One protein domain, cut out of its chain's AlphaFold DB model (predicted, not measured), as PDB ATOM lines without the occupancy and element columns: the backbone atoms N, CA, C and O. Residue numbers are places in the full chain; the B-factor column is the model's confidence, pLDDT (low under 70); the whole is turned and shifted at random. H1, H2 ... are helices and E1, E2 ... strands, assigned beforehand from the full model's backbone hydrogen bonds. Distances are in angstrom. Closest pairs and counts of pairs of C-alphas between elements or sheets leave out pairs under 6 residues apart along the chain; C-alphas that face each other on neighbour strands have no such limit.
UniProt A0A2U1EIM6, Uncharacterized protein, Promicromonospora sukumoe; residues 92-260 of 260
ATOM      1  N   VAL A  92      17.507  -9.214 -15.550       89.62
ATOM      2  CA  VAL A  92      17.853  -8.825 -14.183       89.62
ATOM      3  C   VAL A  92      17.119  -9.762 -13.230       89.62
ATOM      4  O   VAL A  92      15.891  -9.808 -13.242       89.62
ATOM      5  N   GLU A  93      17.879 -10.505 -12.437       90.38
ATOM      6  CA  GLU A  93      17.374 -11.419 -11.408       90.38
ATOM      7  C   GLU A  93      17.388 -10.753 -10.026       90.38
ATOM      8  O   GLU A  93      16.483 -10.954  -9.220       90.38
ATOM      9  N   GLU A  94      18.395  -9.917  -9.762       89.25
ATOM     10  CA  GLU A  94      18.547  -9.177  -8.510       89.25
ATOM     11  C   GLU A  94      19.164  -7.804  -8.793       89.25
ATOM     12  O   GLU A  94      20.009  -7.665  -9.677       89.25
ATOM     13  N   TYR A  95      18.757  -6.798  -8.019       90.25
ATOM     14  CA  TYR A  95      19.457  -5.523  -7.920       90.25
ATOM     15  C   TYR A  95      19.560  -5.103  -6.461       90.25
ATOM     16  O   TYR A  95      18.565  -5.126  -5.731       90.25
ATOM     17  N   SER A  96      20.758  -4.697  -6.063       88.19
ATOM     18  CA  SER A  96      21.064  -4.152  -4.750       88.19
ATOM     19  C   SER A  96      21.737  -2.795  -4.903       88.19
ATOM     20  O   SER A  96      22.746  -2.677  -5.591       88.19
ATOM     21  N   HIS A  97      21.216  -1.797  -4.193       90.12
ATOM     22  CA  HIS A  97      21.849  -0.494  -4.030       90.12
ATOM     23  C   HIS A  97      22.385  -0.365  -2.604       90.12
ATOM     24  O   HIS A  97      21.629  -0.454  -1.626       90.12
ATOM     25  N   VAL A  98      23.689  -0.162  -2.459       90.44
ATOM     26  CA  VAL A  98      24.349   0.042  -1.168       90.44
ATOM     27  C   VAL A  98      24.847   1.475  -1.093       90.44
ATOM     28  O   VAL A  98      26.011   1.752  -1.357       90.44
ATOM     29  N   ALA A  99      23.961   2.377  -0.675       90.06
ATOM     30  CA  ALA A  99      24.371   3.696  -0.209       90.06
ATOM     31  C   ALA A  99      25.287   3.548   1.018       90.06
ATOM     32  O   ALA A  99      24.956   2.805   1.965       90.06
ATOM     33  N   LEU A 100      26.425   4.243   0.975       89.50
ATOM     34  CA  LEU A 100      27.391   4.308   2.066       89.50
ATOM     35  C   LEU A 100      26.934   5.317   3.134       89.50
ATOM     36  O   LEU A 100      25.734   5.528   3.339       89.50
ATOM     37  N   ASP A 101      27.871   5.885   3.891       89.19
ATOM     38  CA  ASP A 101      27.541   6.792   4.985       89.19
ATOM     39  C   ASP A 101      26.850   8.069   4.482       89.19
ATOM     40  O   ASP A 101      27.102   8.578   3.388       89.19
ATOM     41  N   GLN A 102      25.950   8.607   5.304       83.69
ATOM     42  CA  GLN A 102      25.167   9.783   4.947       83.69
ATOM     43  C   GLN A 102      26.073  10.988   4.653       83.69
ATOM     44  O   GLN A 102      26.901  11.362   5.480       83.69
ATOM     45  N   GLY A 103      25.846  11.640   3.509       80.25
ATOM     46  CA  GLY A 103      26.589  12.835   3.097       80.25
ATOM     47  C   GLY A 103      27.889  12.554   2.344       80.25
ATOM     48  O   GLY A 103      28.536  13.511   1.937       80.25
ATOM     49  N   THR A 104      28.242  11.281   2.132       83.12
ATOM     50  CA  THR A 104      29.382  10.895   1.282       83.12
ATOM     51  C   THR A 104      29.055  10.967  -0.205       83.12
ATOM     52  O   THR A 104      29.960  11.161  -0.998       83.12
ATOM     53  N   TYR A 105      27.775  10.814  -0.571       84.88
ATOM     54  CA  TYR A 105      27.339  10.629  -1.963       84.88
ATOM     55  C   TYR A 105      28.061   9.466  -2.654       84.88
ATOM     56  O   TYR A 105      28.228   9.468  -3.860       84.88
ATOM     57  N   MET A 106      28.462   8.451  -1.884       88.56
ATOM     58  CA  MET A 106      29.104   7.245  -2.391       88.56
ATOM     59  C   MET A 106      28.128   6.073  -2.320       88.56
ATOM     60  O   MET A 106      27.419   5.886  -1.319       88.56
ATOM     61  N   TRP A 107      28.113   5.238  -3.354       91.31
ATOM     62  CA  TRP A 107      27.293   4.034  -3.372       91.31
ATOM     63  C   TRP A 107      27.907   2.908  -4.195       91.31
ATOM     64  O   TRP A 107      28.817   3.097  -5.000       91.31
ATOM     65  N   VAL A 108      27.382   1.705  -3.976       93.69
ATOM     66  CA  VAL A 108      27.671   0.537  -4.807       93.69
ATOM     67  C   VAL A 108      26.373  -0.039  -5.343       93.69
ATOM     68  O   VAL A 108      25.509  -0.462  -4.573       93.69
ATOM     69  N   ASP A 109      26.263  -0.087  -6.662       93.69
ATOM     70  CA  ASP A 109      25.217  -0.804  -7.370       93.69
ATOM     71  C   ASP A 109      25.679  -2.222  -7.693       93.69
ATOM     72  O   ASP A 109      26.806  -2.460  -8.128       93.69
ATOM     73  N   HIS A 110      24.785  -3.184  -7.500       94.62
ATOM     74  CA  HIS A 110      24.973  -4.572  -7.892       94.62
ATOM     75  C   HIS A 110      23.765  -5.043  -8.676       94.62
ATOM     76  O   HIS A 110      22.646  -4.974  -8.179       94.62
ATOM     77  N   VAL A 111      23.994  -5.555  -9.880       93.94
ATOM     78  CA  VAL A 111      22.965  -6.152 -10.729       93.94
ATOM     79  C   VAL A 111      23.360  -7.590 -11.018       93.94
ATOM     80  O   VAL A 111      24.438  -7.852 -11.551       93.94
ATOM     81  N   GLN A 112      22.487  -8.536 -10.696       94.94
ATOM     82  CA  GLN A 112      22.624  -9.926 -11.108       94.94
ATOM     83  C   GLN A 112      21.797 -10.180 -12.362       94.94
ATOM     84  O   GLN A 112      20.615  -9.843 -12.421       94.94
ATOM     85  N   PHE A 113      22.404 -10.865 -13.321       94.56
ATOM     86  CA  PHE A 113      21.781 -11.332 -14.540       94.56
ATOM     87  C   PHE A 113      21.784 -12.855 -14.633       94.56
ATOM     88  O   PHE A 113      22.722 -13.511 -14.172       94.56
ATOM     89  N   SER A 114      20.781 -13.409 -15.310       93.06
ATOM     90  CA  SER A 114      20.845 -14.773 -15.832       93.06
ATOM     91  C   SER A 114      21.897 -14.892 -16.942       93.06
ATOM     92  O   SER A 114      22.086 -13.973 -17.743       93.06
ATOM     93  N   LEU A 115      22.569 -16.040 -17.008       92.06
ATOM     94  CA  LEU A 115      23.674 -16.316 -17.928       92.06
ATOM     95  C   LEU A 115      23.299 -17.384 -18.967       92.06
ATOM     96  O   LEU A 115      22.725 -18.414 -18.629       92.06
ATOM     97  N   ASP A 116      23.686 -17.187 -20.232       91.81
ATOM     98  CA  ASP A 116      23.652 -18.256 -21.245       91.81
ATOM     99  C   ASP A 116      24.951 -19.076 -21.191       91.81
ATOM    100  O   ASP A 116      26.030 -18.598 -21.552       91.81
ATOM    101  N   GLN A 117      24.857 -20.333 -20.751       92.56
ATOM    102  CA  GLN A 117      26.016 -21.222 -20.607       92.56
ATOM    103  C   GLN A 117      26.742 -21.528 -21.922       92.56
ATOM    104  O   GLN A 117      27.899 -21.944 -21.887       92.56
ATOM    105  N   ASN A 118      26.096 -21.333 -23.073       93.94
ATOM    106  CA  ASN A 118      26.693 -21.640 -24.372       93.94
ATOM    107  C   ASN A 118      27.611 -20.527 -24.888       93.94
ATOM    108  O   ASN A 118      28.351 -20.743 -25.848       93.94
ATOM    109  N   LEU A 119      27.549 -19.339 -24.285       94.44
ATOM    110  CA  LEU A 119      28.383 -18.202 -24.650       94.44
ATOM    111  C   LEU A 119      29.679 -18.219 -23.849       94.44
ATOM    112  O   LEU A 119      29.665 -18.487 -22.649       94.44
ATOM    113  N   ASP A 120      30.802 -17.903 -24.489       96.12
ATOM    114  CA  ASP A 120      32.045 -17.623 -23.768       96.12
ATOM    115  C   ASP A 120      31.961 -16.281 -23.017       96.12
ATOM    116  O   ASP A 120      31.021 -15.504 -23.197       96.12
ATOM    117  N   ASP A 121      32.922 -16.019 -22.129       97.44
ATOM    118  CA  ASP A 121      32.895 -14.818 -21.286       97.44
ATOM    119  C   ASP A 121      32.886 -13.540 -22.132       97.44
ATOM    120  O   ASP A 121      32.133 -12.614 -21.850       97.44
ATOM    121  N   ARG A 122      33.637 -13.502 -23.239       96.44
ATOM    122  CA  ARG A 122      33.684 -12.325 -24.116       96.44
ATOM    123  C   ARG A 122      32.330 -12.039 -24.760       96.44
ATOM    124  O   ARG A 122      31.939 -10.878 -24.845       96.44
ATOM    125  N   ALA A 123      31.615 -13.068 -25.204       95.38
ATOM    126  CA  ALA A 123      30.274 -12.929 -25.757       95.38
ATOM    127  C   ALA A 123      29.250 -12.495 -24.696       95.38
ATOM    128  O   ALA A 123      28.365 -11.696 -25.007       95.38
ATOM    129  N   LEU A 124      29.385 -12.963 -23.450       96.56
ATOM    130  CA  LEU A 124      28.555 -12.503 -22.331       96.56
ATOM    131  C   LEU A 124      28.786 -11.019 -22.027       96.56
ATOM    132  O   LEU A 124      27.822 -10.258 -21.958       96.56
ATOM    133  N   LEU A 125      30.048 -10.596 -21.916       97.00
ATOM    134  CA  LEU A 125      30.411  -9.198 -21.674       97.00
ATOM    135  C   LEU A 125      29.946  -8.293 -22.823       97.00
ATOM    136  O   LEU A 125      29.344  -7.252 -22.585       97.00
ATOM    137  N   ALA A 126      30.126  -8.717 -24.077       94.81
ATOM    138  CA  ALA A 126      29.613  -7.988 -25.237       94.81
ATOM    139  C   ALA A 126      28.088  -7.823 -25.204       94.81
ATOM    140  O   ALA A 126      27.568  -6.755 -25.540       94.81
ATOM    141  N   ALA A 127      27.364  -8.863 -24.790       92.56
ATOM    142  CA  ALA A 127      25.915  -8.813 -24.664       92.56
ATOM    143  C   ALA A 127      25.458  -7.902 -23.517       92.56
ATOM    144  O   ALA A 127      24.490  -7.166 -23.704       92.56
ATOM    145  N   LEU A 128      26.167  -7.905 -22.380       94.25
ATOM    146  CA  LEU A 128      25.948  -6.956 -21.286       94.25
ATOM    147  C   LEU A 128      26.112  -5.521 -21.788       94.25
ATOM    148  O   LEU A 128      25.160  -4.749 -21.710       94.25
ATOM    149  N   MET A 129      27.263  -5.204 -22.387       93.31
ATOM    150  CA  MET A 129      27.608  -3.850 -22.841       93.31
ATOM    151  C   MET A 129      26.713  -3.329 -23.967       93.31
ATOM    152  O   MET A 129      26.505  -2.130 -24.107       93.31
ATOM    153  N   SER A 130      26.147  -4.233 -24.766       88.94
ATOM    154  CA  SER A 130      25.179  -3.878 -25.809       88.94
ATOM    155  C   SER A 130      23.753  -3.731 -25.274       88.94
ATOM    156  O   SER A 130      22.845  -3.414 -26.040       88.94
ATOM    157  N   SER A 131      23.509  -4.036 -24.001       87.81
ATOM    158  CA  SER A 131      22.176  -3.998 -23.412       87.81
ATOM    159  C   SER A 131      21.862  -2.629 -22.822       87.81
ATOM    160  O   SER A 131      22.743  -1.897 -22.380       87.81
ATOM    161  N   ARG A 132      20.567  -2.328 -22.695       86.19
ATOM    162  CA  ARG A 132      20.108  -1.149 -21.945       86.19
ATOM    163  C   ARG A 132      20.551  -1.144 -20.478       86.19
ATOM    164  O   ARG A 132      20.546  -0.092 -19.860       86.19
ATOM    165  N   PHE A 133      20.887  -2.314 -19.923       86.81
ATOM    166  CA  PHE A 133      21.347  -2.458 -18.541       86.81
ATOM    167  C   PHE A 133      22.829  -2.091 -18.370       86.81
ATOM    168  O   PHE A 133      23.379  -2.187 -17.279       86.81
ATOM    169  N   TYR A 134      23.489  -1.680 -19.447       90.69
ATOM    170  CA  TYR A 134      24.827  -1.102 -19.426       90.69
ATOM    171  C   TYR A 134      24.794   0.349 -19.917       90.69
ATOM    172  O   TYR A 134      25.737   0.868 -20.497       90.69
ATOM    173  N   SER A 135      23.633   0.984 -19.775       90.19
ATOM    174  CA  SER A 135      23.416   2.367 -20.150       90.19
ATOM    175  C   SER A 135      22.958   3.105 -18.909       90.19
ATOM    176  O   SER A 135      21.763   3.205 -18.647       90.19
ATOM    177  N   HIS A 136      23.899   3.556 -18.097       90.06
ATOM    178  CA  HIS A 136      23.613   4.290 -16.872       90.06
ATOM    179  C   HIS A 136      24.765   5.227 -16.553       90.06
ATOM    180  O   HIS A 136      25.915   4.811 -16.536       90.06
ATOM    181  N   GLY A 137      24.486   6.506 -16.347       88.44
ATOM    182  CA  GLY A 137      25.503   7.524 -16.136       88.44
ATOM    183  C   GLY A 137      26.139   7.482 -14.750       88.44
ATOM    184  O   GLY A 137      27.185   8.103 -14.586       88.44
ATOM    185  N   TYR A 138      25.536   6.780 -13.783       88.75
ATOM    186  CA  TYR A 138      25.968   6.706 -12.380       88.75
ATOM    187  C   TYR A 138      26.156   8.066 -11.687       88.75
ATOM    188  O   TYR A 138      26.825   8.136 -10.670       88.75
ATOM    189  N   GLY A 139      25.540   9.139 -12.196       80.81
ATOM    190  CA  GLY A 139      25.397  10.411 -11.463       80.81
ATOM    191  C   GLY A 139      24.167  10.435 -10.547       80.81
ATOM    192  O   GLY A 139      23.895  11.405  -9.850       80.81
ATOM    193  N   SER A 140      23.372   9.372 -10.592       73.31
ATOM    194  CA  SER A 140      22.168   9.150  -9.801       73.31
ATOM    195  C   SER A 140      21.941   7.641  -9.671       73.31
ATOM    196  O   SER A 140      22.605   6.867 -10.369       73.31
ATOM    197  N   PRO A 141      21.020   7.185  -8.808       67.25
ATOM    198  CA  PRO A 141      20.683   5.768  -8.708       67.25
ATOM    199  C   PRO A 141      20.239   5.139 -10.022       67.25
ATOM    200  O   PRO A 141      19.855   5.814 -10.979       67.25
ATOM    201  N   TYR A 142      20.278   3.811 -10.035       68.56
ATOM    202  CA  TYR A 142      19.994   3.005 -11.207       68.56
ATOM    203  C   TYR A 142      18.501   2.930 -11.547       68.56
ATOM    204  O   TYR A 142      17.717   2.331 -10.813       68.56
ATOM    205  N   ASP A 143      18.137   3.469 -12.712       62.94
ATOM    206  CA  ASP A 143      16.746   3.645 -13.153       62.94
ATOM    207  C   ASP A 143      16.265   2.590 -14.175       62.94
ATOM    208  O   ASP A 143      15.234   2.740 -14.804       62.94
ATOM    209  N   PHE A 144      17.036   1.528 -14.452       64.00
ATOM    210  CA  PHE A 144      16.693   0.394 -15.355       64.00
ATOM    211  C   PHE A 144      16.126   0.699 -16.773       64.00
ATOM    212  O   PHE A 144      15.791  -0.230 -17.528       64.00
ATOM    213  N   GLY A 145      16.073   1.964 -17.193       63.19
ATOM    214  CA  GLY A 145      15.508   2.441 -18.457       63.19
ATOM    215  C   GLY A 145      16.526   2.646 -19.578       63.19
ATOM    216  O   GLY A 145      16.131   2.722 -20.746       63.19
ATOM    217  N   GLY A 146      17.815   2.649 -19.241       70.50
ATOM    218  CA  GLY A 146      18.893   3.059 -20.128       70.50
ATOM    219  C   GLY A 146      19.001   4.584 -20.196       70.50
ATOM    220  O   GLY A 146      18.075   5.252 -20.652       70.50
ATOM    221  N   GLU A 147      20.125   5.137 -19.760       81.81
ATOM    222  CA  GLU A 147      20.380   6.575 -19.756       81.81
ATOM    223  C   GLU A 147      21.094   7.047 -21.015       81.81
ATOM    224  O   GLU A 147      21.997   6.393 -21.540       81.81
ATOM    225  N   THR A 148      20.717   8.235 -21.474       82.25
ATOM    226  CA  THR A 148      21.331   8.888 -22.626       82.25
ATOM    227  C   THR A 148      21.783  10.293 -22.267       82.25
ATOM    228  O   THR A 148      21.123  10.984 -21.493       82.25
ATOM    229  N   GLY A 149      22.858  10.751 -22.902       77.81
ATOM    230  CA  GLY A 149      23.280  12.144 -22.862       77.81
ATOM    231  C   GLY A 149      22.286  13.086 -23.550       77.81
ATOM    232  O   GLY A 149      21.257  12.681 -24.094       77.81
ATOM    233  N   ILE A 150      22.626  14.377 -23.560       75.56
ATOM    234  CA  ILE A 150      21.789  15.458 -24.117       75.56
ATOM    235  C   ILE A 150      21.473  15.248 -25.608       75.56
ATOM    236  O   ILE A 150      20.427  15.679 -26.088       75.56
ATOM    237  N   ASP A 151      22.364  14.594 -26.347       78.00
ATOM    238  CA  ASP A 151      22.192  14.284 -27.768       78.00
ATOM    239  C   ASP A 151      21.455  12.960 -28.026       78.00
ATOM    240  O   ASP A 151      21.276  12.570 -29.181       78.00
ATOM    241  N   GLY A 152      20.995  12.285 -26.969       80.06
ATOM    242  CA  GLY A 152      20.319  10.994 -27.047       80.06
ATOM    243  C   GLY A 152      21.267   9.804 -27.194       80.06
ATOM    244  O   GLY A 152      20.787   8.680 -27.348       80.06
ATOM    245  N   THR A 153      22.587  10.009 -27.131       83.12
ATOM    246  CA  THR A 153      23.554   8.907 -27.175       83.12
ATOM    247  C   THR A 153      23.639   8.215 -25.817       83.12
ATOM    248  O   THR A 153      23.734   8.903 -24.799       83.12
ATOM    249  N   PRO A 154      23.632   6.873 -25.762       86.50
ATOM    250  CA  PRO A 154      23.777   6.158 -24.505       86.50
ATOM    251  C   PRO A 154      25.067   6.464 -23.747       86.50
ATOM    252  O   PRO A 154      26.138   6.613 -24.344       86.50
ATOM    253  N   VAL A 155      24.964   6.510 -22.424       90.81
ATOM    254  CA  VAL A 155      26.087   6.773 -21.517       90.81
ATOM    255  C   VAL A 155      26.274   5.623 -20.545       90.81
ATOM    256  O   VAL A 155      25.315   4.930 -20.221       90.81
ATOM    257  N   HIS A 156      27.507   5.432 -20.090       93.19
ATOM    258  CA  HIS A 156      27.847   4.488 -19.039       93.19
ATOM    259  C   HIS A 156      28.966   5.054 -18.164       93.19
ATOM    260  O   HIS A 156      30.095   5.242 -18.631       93.19
ATOM    261  N   GLY A 157      28.635   5.379 -16.915       92.50
ATOM    262  CA  GLY A 157      29.509   6.120 -16.013       92.50
ATOM    263  C   GLY A 157      30.012   7.418 -16.670       92.50
ATOM    264  O   GLY A 157      29.217   8.137 -17.287       92.50
ATOM    265  N   PRO A 158      31.326   7.703 -16.620       91.50
ATOM    266  CA  PRO A 158      31.922   8.918 -17.185       91.50
ATOM    267  C   PRO A 158      32.052   8.916 -18.721       91.50
ATOM    268  O   PRO A 158      32.563   9.878 -19.304       91.50
ATOM    269  N   TRP A 159      31.619   7.856 -19.409       92.94
ATOM    270  CA  TRP A 159      31.821   7.693 -20.851       92.94
ATOM    271  C   TRP A 159      30.507   7.605 -21.625       92.94
ATOM    272  O   TRP A 159      29.461   7.205 -21.112       92.94
ATOM    273  N   ARG A 160      30.561   7.914 -22.922       91.44
ATOM    274  CA  ARG A 160      29.573   7.380 -23.865       91.44
ATOM    275  C   ARG A 160      29.735   5.869 -23.953       91.44
ATOM    276  O   ARG A 160      30.860   5.380 -24.035       91.44
ATOM    277  N   ALA A 161      28.629   5.134 -24.026       89.75
ATOM    278  CA  ALA A 161      28.676   3.673 -24.093       89.75
ATOM    279  C   ALA A 161      29.473   3.170 -25.316       89.75
ATOM    280  O   ALA A 161      30.148   2.150 -25.237       89.75
ATOM    281  N   GLU A 162      29.464   3.913 -26.431       88.81
ATOM    282  CA  GLU A 162      30.228   3.579 -27.646       88.81
ATOM    283  C   GLU A 162      31.755   3.658 -27.479       88.81
ATOM    284  O   GLU A 162      32.492   3.106 -28.297       88.81
ATOM    285  N   ALA A 163      32.238   4.327 -26.429       91.12
ATOM    286  CA  ALA A 163      33.658   4.382 -26.099       91.12
ATOM    287  C   ALA A 163      34.143   3.116 -25.376       91.12
ATOM    288  O   ALA A 163      35.350   2.917 -25.248       91.12
ATOM    289  N   LEU A 164      33.220   2.284 -24.889       93.81
ATOM    290  CA  LEU A 164      33.524   1.100 -24.103       93.81
ATOM    291  C   LEU A 164      33.471  -0.147 -24.982       93.81
ATOM    292  O   LEU A 164      32.551  -0.337 -25.780       93.81
ATOM    293  N   THR A 165      34.455  -1.027 -24.815       94.69
ATOM    294  CA  THR A 165      34.490  -2.309 -25.521       94.69
ATOM    295  C   THR A 165      34.733  -3.468 -24.552       94.69
ATOM    296  O   THR A 165      35.366  -3.272 -23.513       94.69
ATOM    297  N   PRO A 166      34.285  -4.696 -24.876       96.00
ATOM    298  CA  PRO A 166      34.466  -5.853 -23.992       96.00
ATOM    299  C   PRO A 166      35.928  -6.164 -23.659       96.00
ATOM    300  O   PRO A 166      36.211  -6.800 -22.654       96.00
ATOM    301  N   GLU A 167      36.875  -5.724 -24.486       96.12
ATOM    302  CA  GLU A 167      38.311  -5.912 -24.265       96.12
ATOM    303  C   GLU A 167      38.863  -5.035 -23.133       96.12
ATOM    304  O   GLU A 167      39.949  -5.317 -22.630       96.12
ATOM    305  N   MET A 168      38.128  -3.994 -22.730       97.19
ATOM    306  CA  MET A 168      38.466  -3.146 -21.582       97.19
ATOM    307  C   MET A 168      38.132  -3.821 -20.250       97.19
ATOM    308  O   MET A 168      38.667  -3.431 -19.216       97.19
ATOM    309  N   LEU A 169      37.284  -4.852 -20.257       97.94
ATOM    310  CA  LEU A 169      37.041  -5.700 -19.096       97.94
ATOM    311  C   LEU A 169      38.162  -6.737 -18.997       97.94
ATOM    312  O   LEU A 169      38.147  -7.788 -19.641       97.94
ATOM    313  N   VAL A 170      39.168  -6.415 -18.189       98.12
ATOM    314  CA  VAL A 170      40.368  -7.236 -18.014       98.12
ATOM    315  C   VAL A 170      40.208  -8.188 -16.827       98.12
ATOM    316  O   VAL A 170      39.574  -7.813 -15.839       98.12
ATOM    317  N   PRO A 171      40.778  -9.409 -16.874       98.31
ATOM    318  CA  PRO A 171      40.733 -10.327 -15.740       98.31
ATOM    319  C   PRO A 171      41.285  -9.694 -14.460       98.31
ATOM    320  O   PRO A 171      42.320  -9.026 -14.486       98.31
ATOM    321  N   ALA A 172      40.610  -9.951 -13.346       98.19
ATOM    322  CA  ALA A 172      40.990  -9.507 -12.013       98.19
ATOM    323  C   ALA A 172      40.731 -10.619 -10.989       98.19
ATOM    324  O   ALA A 172      40.023 -11.596 -11.244       98.19
ATOM    325  N   THR A 173      41.306 -10.475  -9.804       97.56
ATOM    326  CA  THR A 173      41.031 -11.342  -8.659       97.56
ATOM    327  C   THR A 173      40.039 -10.685  -7.706       97.56
ATOM    328  O   THR A 173      40.003  -9.466  -7.552       97.56
ATOM    329  N   ALA A 174      39.275 -11.501  -6.977       96.88
ATOM    330  CA  ALA A 174      38.362 -11.009  -5.947       96.88
ATOM    331  C   ALA A 174      39.075 -10.181  -4.856       96.88
ATOM    332  O   ALA A 174      38.477  -9.284  -4.267       96.88
ATOM    333  N   ALA A 175      40.355 -10.469  -4.590       96.88
ATOM    334  CA  ALA A 175      41.173  -9.710  -3.647       96.88
ATOM    335  C   ALA A 175      41.534  -8.313  -4.181       96.88
ATOM    336  O   ALA A 175      41.444  -7.339  -3.437       96.88
ATOM    337  N   GLU A 176      41.896  -8.195  -5.462       97.25
ATOM    338  CA  GLU A 176      42.176  -6.898  -6.100       97.25
ATOM    339  C   GLU A 176      40.931  -6.013  -6.150       97.25
ATOM    340  O   GLU A 176      41.021  -4.815  -5.877       97.25
ATOM    341  N   VAL A 177      39.765  -6.597  -6.447       96.50
ATOM    342  CA  VAL A 177      38.493  -5.865  -6.440       96.50
ATOM    343  C   VAL A 177      38.185  -5.321  -5.047       96.50
ATOM    344  O   VAL A 177      37.989  -4.119  -4.904       96.50
ATOM    345  N   ARG A 178      38.231  -6.163  -4.005       96.75
ATOM    346  CA  ARG A 178      38.026  -5.717  -2.613       96.75
ATOM    347  C   ARG A 178      39.003  -4.629  -2.200       96.75
ATOM    348  O   ARG A 178      38.598  -3.624  -1.631       96.75
ATOM    349  N   SER A 179      40.283  -4.818  -2.518       96.31
ATOM    350  CA  SER A 179      41.320  -3.828  -2.236       96.31
ATOM    351  C   SER A 179      41.008  -2.490  -2.904       96.31
ATOM    352  O   SER A 179      41.167  -1.453  -2.268       96.31
ATOM    353  N   THR A 180      40.557  -2.506  -4.161       95.81
ATOM    354  CA  THR A 180      40.179  -1.297  -4.908       95.81
ATOM    355  C   THR A 180      39.000  -0.598  -4.240       95.81
ATOM    356  O   THR A 180      39.093   0.580  -3.918       95.81
ATOM    357  N   VAL A 181      37.921  -1.336  -3.974       95.06
ATOM    358  CA  VAL A 181      36.692  -0.777  -3.407       95.06
ATOM    359  C   VAL A 181      36.919  -0.236  -1.995       95.06
ATOM    360  O   VAL A 181      36.487   0.869  -1.697       95.06
ATOM    361  N   HIS A 182      37.644  -0.952  -1.133       94.25
ATOM    362  CA  HIS A 182      37.973  -0.439   0.198       94.25
ATOM    363  C   HIS A 182      38.891   0.778   0.156       94.25
ATOM    364  O   HIS A 182      38.653   1.722   0.894       94.25
ATOM    365  N   SER A 183      39.889   0.792  -0.730       93.38
ATOM    366  CA  SER A 183      40.751   1.972  -0.878       93.38
ATOM    367  C   SER A 183      39.965   3.193  -1.358       93.38
ATOM    368  O   SER A 183      40.268   4.298  -0.936       93.38
ATOM    369  N   TRP A 184      38.957   2.994  -2.213       92.69
ATOM    370  CA  TRP A 184      38.035   4.051  -2.632       92.69
ATOM    371  C   TRP A 184      37.149   4.536  -1.476       92.69
ATOM    372  O   TRP A 184      37.031   5.736  -1.273       92.69
ATOM    373  N   MET A 185      36.588   3.630  -0.664       91.81
ATOM    374  CA  MET A 185      35.819   4.008   0.536       91.81
ATOM    375  C   MET A 185      36.642   4.809   1.550       91.81
ATOM    376  O   MET A 185      36.100   5.677   2.230       91.81
ATOM    377  N   ASP A 186      37.923   4.465   1.665       90.00
ATOM    378  CA  ASP A 186      38.878   5.055   2.601       90.00
ATOM    379  C   ASP A 186      39.668   6.225   1.980       90.00
ATOM    380  O   ASP A 186      40.670   6.649   2.562       90.00
ATOM    381  N   ASP A 187      39.258   6.735   0.807       83.00
ATOM    382  CA  ASP A 187      39.906   7.888   0.172       83.00
ATOM    383  C   ASP A 187      39.940   9.069   1.160       83.00
ATOM    384  O   ASP A 187      38.954   9.387   1.825       83.00
ATOM    385  N   GLU A 188      41.102   9.719   1.280       58.81
ATOM    386  CA  GLU A 188      41.444  10.668   2.354       58.81
ATOM    387  C   GLU A 188      40.559  11.928   2.365       58.81
ATOM    388  O   GLU A 188      40.606  12.719   3.309       58.81
ATOM    389  N   LEU A 189      39.761  12.129   1.315       66.25
ATOM    390  CA  LEU A 189      38.784  13.209   1.203       66.25
ATOM    391  C   LEU A 189      37.444  12.892   1.889       66.25
ATOM    392  O   LEU A 189      36.653  13.811   2.113       66.25
ATOM    393  N   ALA A 190      37.186  11.633   2.252       66.06
ATOM    394  CA  ALA A 190      35.998  11.234   2.991       66.06
ATOM    395  C   ALA A 190      36.131  11.623   4.478       66.06
ATOM    396  O   ALA A 190      36.696  10.896   5.297       66.06
ATOM    397  N   GLU A 191      35.598  12.793   4.847       69.12
ATOM    398  CA  GLU A 191      35.426  13.197   6.246       69.12
ATOM    399  C   GLU A 191      33.937  13.198   6.652       69.12
ATOM    400  O   GLU A 191      33.144  13.950   6.077       69.12
ATOM    401  N   PRO A 192      33.538  12.436   7.692       77.81
ATOM    402  CA  PRO A 192      34.354  11.533   8.511       77.81
ATOM    403  C   PRO A 192      34.748  10.240   7.767       77.81
ATOM    404  O   PRO A 192      34.085   9.888   6.793       77.81
ATOM    405  N   PRO A 193      35.756   9.494   8.269       83.00
ATOM    406  CA  PRO A 193      36.080   8.173   7.746       83.00
ATOM    407  C   PRO A 193      34.852   7.267   7.716       83.00
ATOM    408  O   PRO A 193      34.008   7.319   8.621       83.00
ATOM    409  N   MET A 194      34.800   6.406   6.706       91.25
ATOM    410  CA  MET A 194      33.686   5.503   6.474       91.25
ATOM    411  C   MET A 194      33.413   4.596   7.685       91.25
ATOM    412  O   MET A 194      34.318   4.041   8.316       91.25
ATOM    413  N   SER A 195      32.140   4.426   8.045       92.44
ATOM    414  CA  SER A 195      31.769   3.631   9.211       92.44
ATOM    415  C   SER A 195      32.038   2.139   9.008       92.44
ATOM    416  O   SER A 195      31.801   1.569   7.942       92.44
ATOM    417  N   ALA A 196      32.407   1.448  10.092       93.38
ATOM    418  CA  ALA A 196      32.577  -0.009  10.091       93.38
ATOM    419  C   ALA A 196      31.330  -0.760   9.584       93.38
ATOM    420  O   ALA A 196      31.447  -1.819   8.970       93.38
ATOM    421  N   ARG A 197      30.134  -0.194   9.799       93.31
ATOM    422  CA  ARG A 197      28.873  -0.751   9.297       93.31
ATOM    423  C   ARG A 197      28.801  -0.708   7.769       93.31
ATOM    424  O   ARG A 197      28.284  -1.649   7.172       93.31
ATOM    425  N   SER A 198      29.283   0.362   7.143       93.00
ATOM    426  CA  SER A 198      29.328   0.476   5.682       93.00
ATOM    427  C   SER A 198      30.347  -0.489   5.079       93.00
ATOM    428  O   SER A 198      30.002  -1.193   4.129       93.00
ATOM    429  N   HIS A 199      31.523  -0.655   5.701       94.06
ATOM    430  CA  HIS A 199      32.473  -1.711   5.315       94.06
ATOM    431  C   HIS A 199      31.859  -3.112   5.423       94.06
ATOM    432  O   HIS A 199      31.960  -3.892   4.484       94.06
ATOM    433  N   GLU A 200      31.182  -3.435   6.529       94.50
ATOM    434  CA  GLU A 200      30.561  -4.753   6.727       94.50
ATOM    435  C   GLU A 200      29.462  -5.041   5.693       94.50
ATOM    436  O   GLU A 200      29.418  -6.127   5.111       94.50
ATOM    437  N   ARG A 201      28.582  -4.062   5.428       94.12
ATOM    438  CA  ARG A 201      27.518  -4.189   4.418       94.12
ATOM    439  C   ARG A 201      28.097  -4.455   3.035       94.12
ATOM    440  O   ARG A 201      27.576  -5.312   2.319       94.12
ATOM    441  N   LEU A 202      29.153  -3.732   2.673       94.81
ATOM    442  CA  LEU A 202      29.785  -3.889   1.377       94.81
ATOM    443  C   LEU A 202      30.549  -5.207   1.273       94.81
ATOM    444  O   LEU A 202      30.368  -5.923   0.295       94.81
ATOM    445  N   GLU A 203      31.305  -5.605   2.294       95.44
ATOM    446  CA  GLU A 203      32.000  -6.898   2.293       95.44
ATOM    447  C   GLU A 203      31.038  -8.080   2.168       95.44
ATOM    448  O   GLU A 203      31.337  -9.062   1.483       95.44
ATOM    449  N   HIS A 204      29.847  -7.983   2.761       94.50
ATOM    450  CA  HIS A 204      28.803  -8.991   2.581       94.50
ATOM    451  C   HIS A 204      28.274  -9.045   1.139       94.50
ATOM    452  O   HIS A 204      27.955 -10.124   0.631       94.50
ATOM    453  N   LEU A 205      28.175  -7.905   0.452       94.62
ATOM    454  CA  LEU A 205      27.827  -7.855  -0.971       94.62
ATOM    455  C   LEU A 205      28.953  -8.437  -1.839       94.62
ATOM    456  O   LEU A 205      28.703  -9.333  -2.651       94.62
ATOM    457  N   LEU A 206      30.188  -7.975  -1.636       95.62
ATOM    458  CA  LEU A 206      31.357  -8.393  -2.406       95.62
ATOM    459  C   LEU A 206      31.639  -9.887  -2.230       95.62
ATOM    460  O   LEU A 206      31.871 -10.575  -3.216       95.62
ATOM    461  N   SER A 207      31.524 -10.433  -1.019       94.75
ATOM    462  CA  SER A 207      31.768 -11.864  -0.775       94.75
ATOM    463  C   SER A 207      30.722 -12.769  -1.416       94.75
ATOM    464  O   SER A 207      31.047 -13.838  -1.929       94.75
ATOM    465  N   ARG A 208      29.457 -12.337  -1.472       91.50
ATOM    466  CA  ARG A 208      28.414 -13.089  -2.190       91.50
ATOM    467  C   ARG A 208      28.607 -13.071  -3.707       91.50
ATOM    468  O   ARG A 208      28.114 -13.982  -4.366       91.50
ATOM    469  N   THR A 209      29.321 -12.075  -4.227       93.06
ATOM    470  CA  THR A 209      29.423 -11.799  -5.665       93.06
ATOM    471  C   THR A 209      30.749 -12.252  -6.278       93.06
ATOM    472  O   THR A 209      30.760 -12.837  -7.353       93.06
ATOM    473  N   LEU A 210      31.871 -11.986  -5.608       94.06
ATOM    474  CA  LEU A 210      33.217 -12.109  -6.177       94.06
ATOM    475  C   LEU A 210      33.920 -13.419  -5.828       94.06
ATOM    476  O   LEU A 210      34.863 -13.806  -6.514       94.06
ATOM    477  N   ASP A 211      33.494 -14.110  -4.767       90.56
ATOM    478  CA  ASP A 211      34.142 -15.359  -4.328       90.56
ATOM    479  C   ASP A 211      33.795 -16.558  -5.218       90.56
ATOM    480  O   ASP A 211      34.154 -17.701  -4.919       90.56
ATOM    481  N   ARG A 212      33.072 -16.308  -6.309       85.56
ATOM    482  CA  ARG A 212      32.604 -17.321  -7.237       85.56
ATOM    483  C   ARG A 212      32.814 -16.849  -8.666       85.56
ATOM    484  O   ARG A 212      32.555 -15.697  -8.998       85.56
ATOM    485  N   GLY A 213      33.264 -17.770  -9.509       93.12
ATOM    486  CA  GLY A 213      33.426 -17.509 -10.931       93.12
ATOM    487  C   GLY A 213      34.696 -16.746 -11.312       93.12
ATOM    488  O   GLY A 213      35.681 -16.695 -10.570       93.12
ATOM    489  N   THR A 214      34.683 -16.209 -12.528       97.75
ATOM    490  CA  THR A 214      35.769 -15.404 -13.100       97.75
ATOM    491  C   THR A 214      35.413 -13.929 -12.995       97.75
ATOM    492  O   THR A 214      34.308 -13.535 -13.359       97.75
ATOM    493  N   VAL A 215      36.345 -13.120 -12.490       98.44
ATOM    494  CA  VAL A 215      36.130 -11.694 -12.233       98.44
ATOM    495  C   VAL A 215      36.873 -10.860 -13.269       98.44
ATOM    496  O   VAL A 215      38.020 -11.143 -13.619       98.44
ATOM    497  N   TYR A 216      36.209  -9.813 -13.733       98.62
ATOM    498  CA  TYR A 216      36.719  -8.805 -14.644       98.62
ATOM    499  C   TYR A 216      36.606  -7.437 -13.991       98.62
ATOM    500  O   TYR A 216      35.686  -7.185 -13.216       98.62
ATOM    501  N   ARG A 217      37.534  -6.548 -14.323       98.19
ATOM    502  CA  ARG A 217      37.519  -5.139 -13.941       98.19
ATOM    503  C   ARG A 217      37.561  -4.295 -15.201       98.19
ATOM    504  O   ARG A 217      38.347  -4.595 -16.100       98.19
ATOM    505  N   LEU A 218      36.778  -3.227 -15.241       97.69
ATOM    506  CA  LEU A 218      36.869  -2.250 -16.317       97.69
ATOM    507  C   LEU A 218      38.169  -1.437 -16.174       97.69
ATOM    508  O   LEU A 218      38.346  -0.695 -15.211       97.69
ATOM    509  N   ASP A 219      39.090  -1.571 -17.127       95.75
ATOM    510  CA  ASP A 219      40.199  -0.631 -17.349       95.75
ATOM    511  C   ASP A 219      39.748   0.366 -18.419       95.75
ATOM    512  O   ASP A 219      40.074   0.239 -19.602       95.75
ATOM    513  N   GLY A 220      38.888   1.295 -17.993       89.50
ATOM    514  CA  GLY A 220      38.208   2.230 -18.880       89.50
ATOM    515  C   GLY A 220      39.161   3.170 -19.636       89.50
ATOM    516  O   GLY A 220      40.353   3.272 -19.317       89.50
ATOM    517  N   PRO A 221      38.654   3.888 -20.652       89.19
ATOM    518  CA  PRO A 221      39.473   4.786 -21.449       89.19
ATOM    519  C   PRO A 221      40.126   5.903 -20.618       89.19
ATOM    520  O   PRO A 221      39.446   6.651 -19.917       89.19
ATOM    521  N   LYS A 222      41.454   6.042 -20.742       82.06
ATOM    522  CA  LYS A 222      42.259   7.038 -20.001       82.06
ATOM    523  C   LYS A 222      42.351   8.386 -20.713       82.06
ATOM    524  O   LYS A 222      42.333   9.420 -20.062       82.06
ATOM    525  N   ASP A 223      42.394   8.351 -22.044       77.25
ATOM    526  CA  ASP A 223      42.544   9.520 -22.914       77.25
ATOM    527  C   ASP A 223      41.475   9.486 -24.016       77.25
ATOM    528  O   ASP A 223      41.754   9.205 -25.183       77.25
ATOM    529  N   VAL A 224      40.218   9.723 -23.641       74.50
ATOM    530  CA  VAL A 224      39.125   9.895 -24.608       74.50
ATOM    531  C   VAL A 224      38.967  11.355 -25.013       74.50
ATOM    532  O   VAL A 224      39.097  12.267 -24.192       74.50
ATOM    533  N   GLY A 225      38.671  11.572 -26.298       76.56
ATOM    534  CA  GLY A 225      38.276  12.884 -26.807       76.56
ATOM    535  C   GLY A 225      37.042  13.403 -26.068       76.56
ATOM    536  O   GLY A 225      36.223  12.612 -25.605       76.56
ATOM    537  N   GLN A 226      36.913  14.729 -25.942       75.81
ATOM    538  CA  GLN A 226      35.789  15.392 -25.252       75.81
ATOM    539  C   GLN A 226      34.411  14.925 -25.740       75.81
ATOM    540  O   GLN A 226      33.443  14.961 -24.991       75.81
ATOM    541  N   ASP A 227      34.327  14.491 -26.992       75.69
ATOM    542  CA  ASP A 227      33.134  13.944 -27.617       75.69
ATOM    543  C   ASP A 227      32.690  12.606 -27.021       75.69
ATOM    544  O   ASP A 227      31.509  12.305 -27.093       75.69
ATOM    545  N   LEU A 228      33.581  11.836 -26.396       75.56
ATOM    546  CA  LEU A 228      33.290  10.522 -25.813       75.56
ATOM    547  C   LEU A 228      33.102  10.545 -24.289       75.56
ATOM    548  O   LEU A 228      32.823   9.503 -23.694       75.56
ATOM    549  N   TRP A 229      33.217  11.717 -23.665       78.69
ATOM    550  CA  TRP A 229      32.855  11.909 -22.263       78.69
ATOM    551  C   TRP A 229      31.339  11.989 -22.105       78.69
ATOM    552  O   TRP A 229      30.640  12.591 -22.931       78.69
ATOM    553  N   SER A 230      30.824  11.395 -21.032       76.06
ATOM    554  CA  SER A 230      29.476  11.690 -20.564       76.06
ATOM    555  C   SER A 230      29.499  12.984 -19.740       76.06
ATOM    556  O   SER A 230      30.513  13.372 -19.162       76.06
ATOM    557  N   TYR A 231      28.360  13.670 -19.684       69.50
ATOM    558  CA  TYR A 231      28.150  14.787 -18.758       69.50
ATOM    559  C   TYR A 231      27.479  14.307 -17.461       69.50
ATOM    560  O   TYR A 231      26.740  15.075 -16.850       69.50
ATOM    561  N   SER A 232      27.671  13.040 -17.068       68.62
ATOM    562  CA  SER A 232      26.951  12.454 -15.928       68.62
ATOM    563  C   SER A 232      27.410  12.973 -14.564       68.62
ATOM    564  O   SER A 232      26.752  12.680 -13.580       68.62
ATOM    565  N   GLY A 233      28.498  13.748 -14.499       72.56
ATOM    566  CA  GLY A 233      29.059  14.268 -13.245       72.56
ATOM    567  C   GLY A 233      30.096  13.342 -12.612       72.56
ATOM    568  O   GLY A 233      30.991  13.821 -11.931       72.56
ATOM    569  N   VAL A 234      30.067  12.057 -12.964       80.81
ATOM    570  CA  VAL A 234      30.965  11.036 -12.420       80.81
ATOM    571  C   VAL A 234      32.406  11.229 -12.890       80.81
ATOM    572  O   VAL A 234      32.675  11.399 -14.083       80.81
ATOM    573  N   SER A 235      33.355  11.144 -11.958       81.06
ATOM    574  CA  SER A 235      34.787  11.158 -12.266       81.06
ATOM    575  C   SER A 235      35.303   9.777 -12.683       81.06
ATOM    576  O   SER A 235      34.947   8.755 -12.103       81.06
ATOM    577  N   THR A 236      36.250   9.723 -13.625       79.12
ATOM    578  CA  THR A 236      36.943   8.468 -13.982       79.12
ATOM    579  C   THR A 236      37.821   7.911 -12.868       79.12
ATOM    580  O   THR A 236      38.161   6.731 -12.901       79.12
ATOM    581  N   THR A 237      38.216   8.735 -11.896       81.56
ATOM    582  CA  THR A 237      39.015   8.290 -10.745       81.56
ATOM    583  C   THR A 237      38.183   7.629  -9.660       81.56
ATOM    584  O   THR A 237      38.736   6.866  -8.875       81.56
ATOM    585  N   HIS A 238      36.878   7.890  -9.655       86.94
ATOM    586  CA  HIS A 238      35.944   7.461  -8.619       86.94
ATOM    587  C   HIS A 238      34.843   6.534  -9.149       86.94
ATOM    588  O   HIS A 238      33.907   6.181  -8.442       86.94
ATOM    589  N   PHE A 239      34.995   6.086 -10.396       93.19
ATOM    590  CA  PHE A 239      34.160   5.074 -11.022       93.19
ATOM    591  C   PHE A 239      34.906   3.741 -11.092       93.19
ATOM    592  O   PHE A 239      35.940   3.616 -11.762       93.19
ATOM    593  N   HIS A 240      34.377   2.718 -10.429       95.88
ATOM    594  CA  HIS A 240      34.965   1.383 -10.414       95.88
ATOM    595  C   HIS A 240      33.934   0.328 -10.786       95.88
ATOM    596  O   HIS A 240      32.990   0.074 -10.043       95.88
ATOM    597  N   GLU A 241      34.162  -0.343 -11.913       97.56
ATOM    598  CA  GLU A 241      33.291  -1.409 -12.390       97.56
ATOM    599  C   GLU A 241      33.980  -2.771 -12.373       97.56
ATOM    600  O   GLU A 241      35.132  -2.935 -12.800       97.56
ATOM    601  N   PHE A 242      33.205  -3.769 -11.957       98.12
ATOM    602  CA  PHE A 242      33.582  -5.167 -11.943       98.12
ATOM    603  C   PHE A 242      32.456  -6.040 -12.493       98.12
ATOM    604  O   PHE A 242      31.277  -5.794 -12.237       98.12
ATOM    605  N   VAL A 243      32.825  -7.111 -13.193       98.12
ATOM    606  CA  VAL A 243      31.886  -8.145 -13.638       98.12
ATOM    607  C   VAL A 243      32.349  -9.505 -13.136       98.12
ATOM    608  O   VAL A 243      33.469  -9.915 -13.422       98.12
ATOM    609  N   ALA A 244      31.501 -10.221 -12.403       98.00
ATOM    610  CA  ALA A 244      31.754 -11.600 -11.990       98.00
ATOM    611  C   ALA A 244      30.866 -12.561 -12.788       98.00
ATOM    612  O   ALA A 244      29.649 -12.396 -12.835       98.00
ATOM    613  N   ILE A 245      31.467 -13.567 -13.418       97.94
ATOM    614  CA  ILE A 245      30.772 -14.585 -14.210       97.94
ATOM    615  C   ILE A 245      30.845 -15.912 -13.459       97.94
ATOM    616  O   ILE A 245      31.887 -16.572 -13.458       97.94
ATOM    617  N   ASP A 246      29.737 -16.322 -12.845       96.25
ATOM    618  CA  ASP A 246      29.623 -17.588 -12.130       96.25
ATOM    619  C   ASP A 246      28.840 -18.614 -12.962       96.25
ATOM    620  O   ASP A 246      27.615 -18.589 -13.100       96.25
ATOM    621  N   ARG A 247      29.581 -19.561 -13.540       95.12
ATOM    622  CA  ARG A 247      29.024 -20.594 -14.422       95.12
ATOM    623  C   ARG A 247      28.228 -21.663 -13.671       95.12
ATOM    624  O   ARG A 247      27.416 -22.334 -14.301       95.12
ATOM    625  N   ALA A 248      28.450 -21.844 -12.366       91.31
ATOM    626  CA  ALA A 248      27.792 -22.895 -11.586       91.31
ATOM    627  C   ALA A 248      26.307 -22.597 -11.267       91.31
ATOM    628  O   ALA A 248      25.480 -23.474 -11.510       91.31
ATOM    629  N   PRO A 249      25.934 -21.406 -10.758       88.75
ATOM    630  CA  PRO A 249      24.550 -20.970 -10.604       88.75
ATOM    631  C   PRO A 249      23.988 -20.285 -11.858       88.75
ATOM    632  O   PRO A 249      22.856 -19.815 -11.809       88.75
ATOM    633  N   GLU A 250      24.754 -20.214 -12.954       93.50
ATOM    634  CA  GLU A 250      24.338 -19.561 -14.203       93.50
ATOM    635  C   GLU A 250      24.008 -18.075 -14.006       93.50
ATOM    636  O   GLU A 250      23.000 -17.570 -14.509       93.50
ATOM    637  N   SER A 251      24.886 -17.358 -13.300       95.31
ATOM    638  CA  SER A 251      24.724 -15.931 -13.037       95.31
ATOM    639  C   SER A 251      25.916 -15.103 -13.505       95.31
ATOM    640  O   SER A 251      27.071 -15.532 -13.503       95.31
ATOM    641  N   MET A 252      25.620 -13.874 -13.905       97.00
ATOM    642  CA  MET A 252      26.600 -12.826 -14.153       97.00
ATOM    643  C   MET A 252      26.254 -11.637 -13.270       97.00
ATOM    644  O   MET A 252      25.092 -11.266 -13.173       97.00
ATOM    645  N   HIS A 253      27.240 -11.031 -12.631       97.31
ATOM    646  CA  HIS A 253      27.033  -9.924 -11.712       97.31
ATOM    647  C   HIS A 253      27.810  -8.709 -12.191       97.31
ATOM    648  O   HIS A 253      29.013  -8.814 -12.395       97.31
ATOM    649  N   LEU A 254      27.136  -7.575 -12.337       96.88
ATOM    650  CA  LEU A 254      27.741  -6.264 -12.533       96.88
ATOM    651  C   LEU A 254      27.788  -5.560 -11.176       96.88
ATOM    652  O   LEU A 254      26.761  -5.460 -10.511       96.88
ATOM    653  N   VAL A 255      28.964  -5.101 -10.763       96.88
ATOM    654  CA  VAL A 255      29.170  -4.307  -9.550       96.88
ATOM    655  C   VAL A 255      29.806  -2.990  -9.958       96.88
ATOM    656  O   VAL A 255      30.876  -3.000 -10.562       96.88
ATOM    657  N   VAL A 256      29.175  -1.877  -9.609       96.19
ATOM    658  CA  VAL A 256      29.690  -0.535  -9.881       96.19
ATOM    659  C   VAL A 256      29.737   0.247  -8.580       96.19
ATOM    660  O   VAL A 256      28.709   0.445  -7.941       96.19
ATOM    661  N   ALA A 257      30.933   0.663  -8.182       94.75
ATOM    662  CA  ALA A 257      31.147   1.632  -7.118       94.75
ATOM    663  C   ALA A 257      31.346   3.012  -7.753       94.75
ATOM    664  O   ALA A 257      32.165   3.148  -8.665       94.75
ATOM    665  N   SER A 258      30.566   3.992  -7.307       91.81
ATOM    666  CA  SER A 258      30.566   5.349  -7.854       91.81
ATOM    667  C   SER A 258      30.257   6.372  -6.768       91.81
ATOM    668  O   SER A 258      29.616   6.054  -5.759       91.81
ATOM    669  N   ASP A 259      30.688   7.602  -7.011       85.81
ATOM    670  CA  ASP A 259      30.232   8.803  -6.321       85.81
ATOM    671  C   ASP A 259      29.766   9.883  -7.317       85.81
ATOM    672  O   ASP A 259      29.974   9.748  -8.530       85.81
ATOM    673  N   ASP A 260      29.047  10.881  -6.787       72.31
ATOM    674  CA  ASP A 260      28.596  12.114  -7.469       72.31
ATOM    675  C   ASP A 260      29.575  13.275  -7.212       72.31
ATOM    676  O   ASP A 260      29.942  13.489  -6.029       72.31
TER     677      ASP A 260
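AT A GLANCE: This is residues 92 to 260 of the 260 residues of an uncharacterized protein of Promicromonospora sukumoe (UniProt A0A2U1EIM6). A twisted wall of six antiparallel strands has a helical hairpin, H2 and H3, over one face and the short helix H1 over part of the other; two long loops, residues 130 to 168 and 219 to 239, lie mostly on H1's side. The printed part has 169 residues, with three named helices and six named strands in the order E1 E2 H1 E3 H2 H3 E4 E5 E6; the sheet's order is E1 E2 E6 E5 E4 E3. The class is mixed, helices and strands, with under half of the residues, 78 of 169, in named elements. It is compact, with a radius of gyration of the C-alphas of 15.3 A and spans of 45 by 41 by 27 A.

IN THESE COORDINATES: Find C-alpha 92 at (17.853, -8.825, -14.183), where E1 begins; it runs to residue 99, 19.9 A. E2, residues 106 to 114, covers 27.1 A, and H1 follows at residues 121 to 129. Look next for E3, residues 169 to 172, and H2, residues 174 to 185, 16.6 A. H3, residues 196 to 210, starts at C-alpha 196 (32.577, -0.009, 10.091) and covers 20.3 A. E4 is residues 214 to 218, E5 residues 240 to 246, 19.8 A, and E6 residues 251 to 259, 26.2 A, ending at C-alpha 259 (30.232, 8.803, -6.321).

HOW THE PARTS SIT: Begin at edge strand E1, which forms a hairpin with E2: N 96 and O 110 are 2.8 A apart, within hydrogen-bond range. So are N 109 and O 256 of E2 and E6, 2.8 A, N 242 and O 255 of E5 and E6, 2.8 A, N 216 and O 243 of E4 and E5, 2.8 A, and N 170 and O 217 of E3 and E4, 2.9 A. E4, E5 and E6 are a meander, each strand the antiparallel neighbour of the one before. The whole is three layers, helices on both faces of the sheet. H2, at a height of 9.3 A, lies over E6 and E5, only just along the strands, at 28 degrees to E5 on the local plane. H3, on the same face at 10.1 A, lies over E2 and E6. H2 and H3 touch at Ala 174 and Leu 210, their closest C-alphas, 5.3 A apart, at a shallow tilt of 29 degrees, opposite ways. H1, on the opposite face at 8.7 A, lies over E5, slantwise to the strands at 50 degrees on the local plane. In H1, H2 and H3 every O i to N i+4 pair is within hydrogen-bond range.

THE WHOLE: The C-alphas of Asn 118 and Pro 192, the two farthest apart, are 47.3 A apart. The printed part has no cut. The links H1 to E3 and E4 to E5 are long. Look for pLDDT under 70 at residues 141 to 145, 188 to 191 and 231 to 232; the mean of the printed part is 88.9.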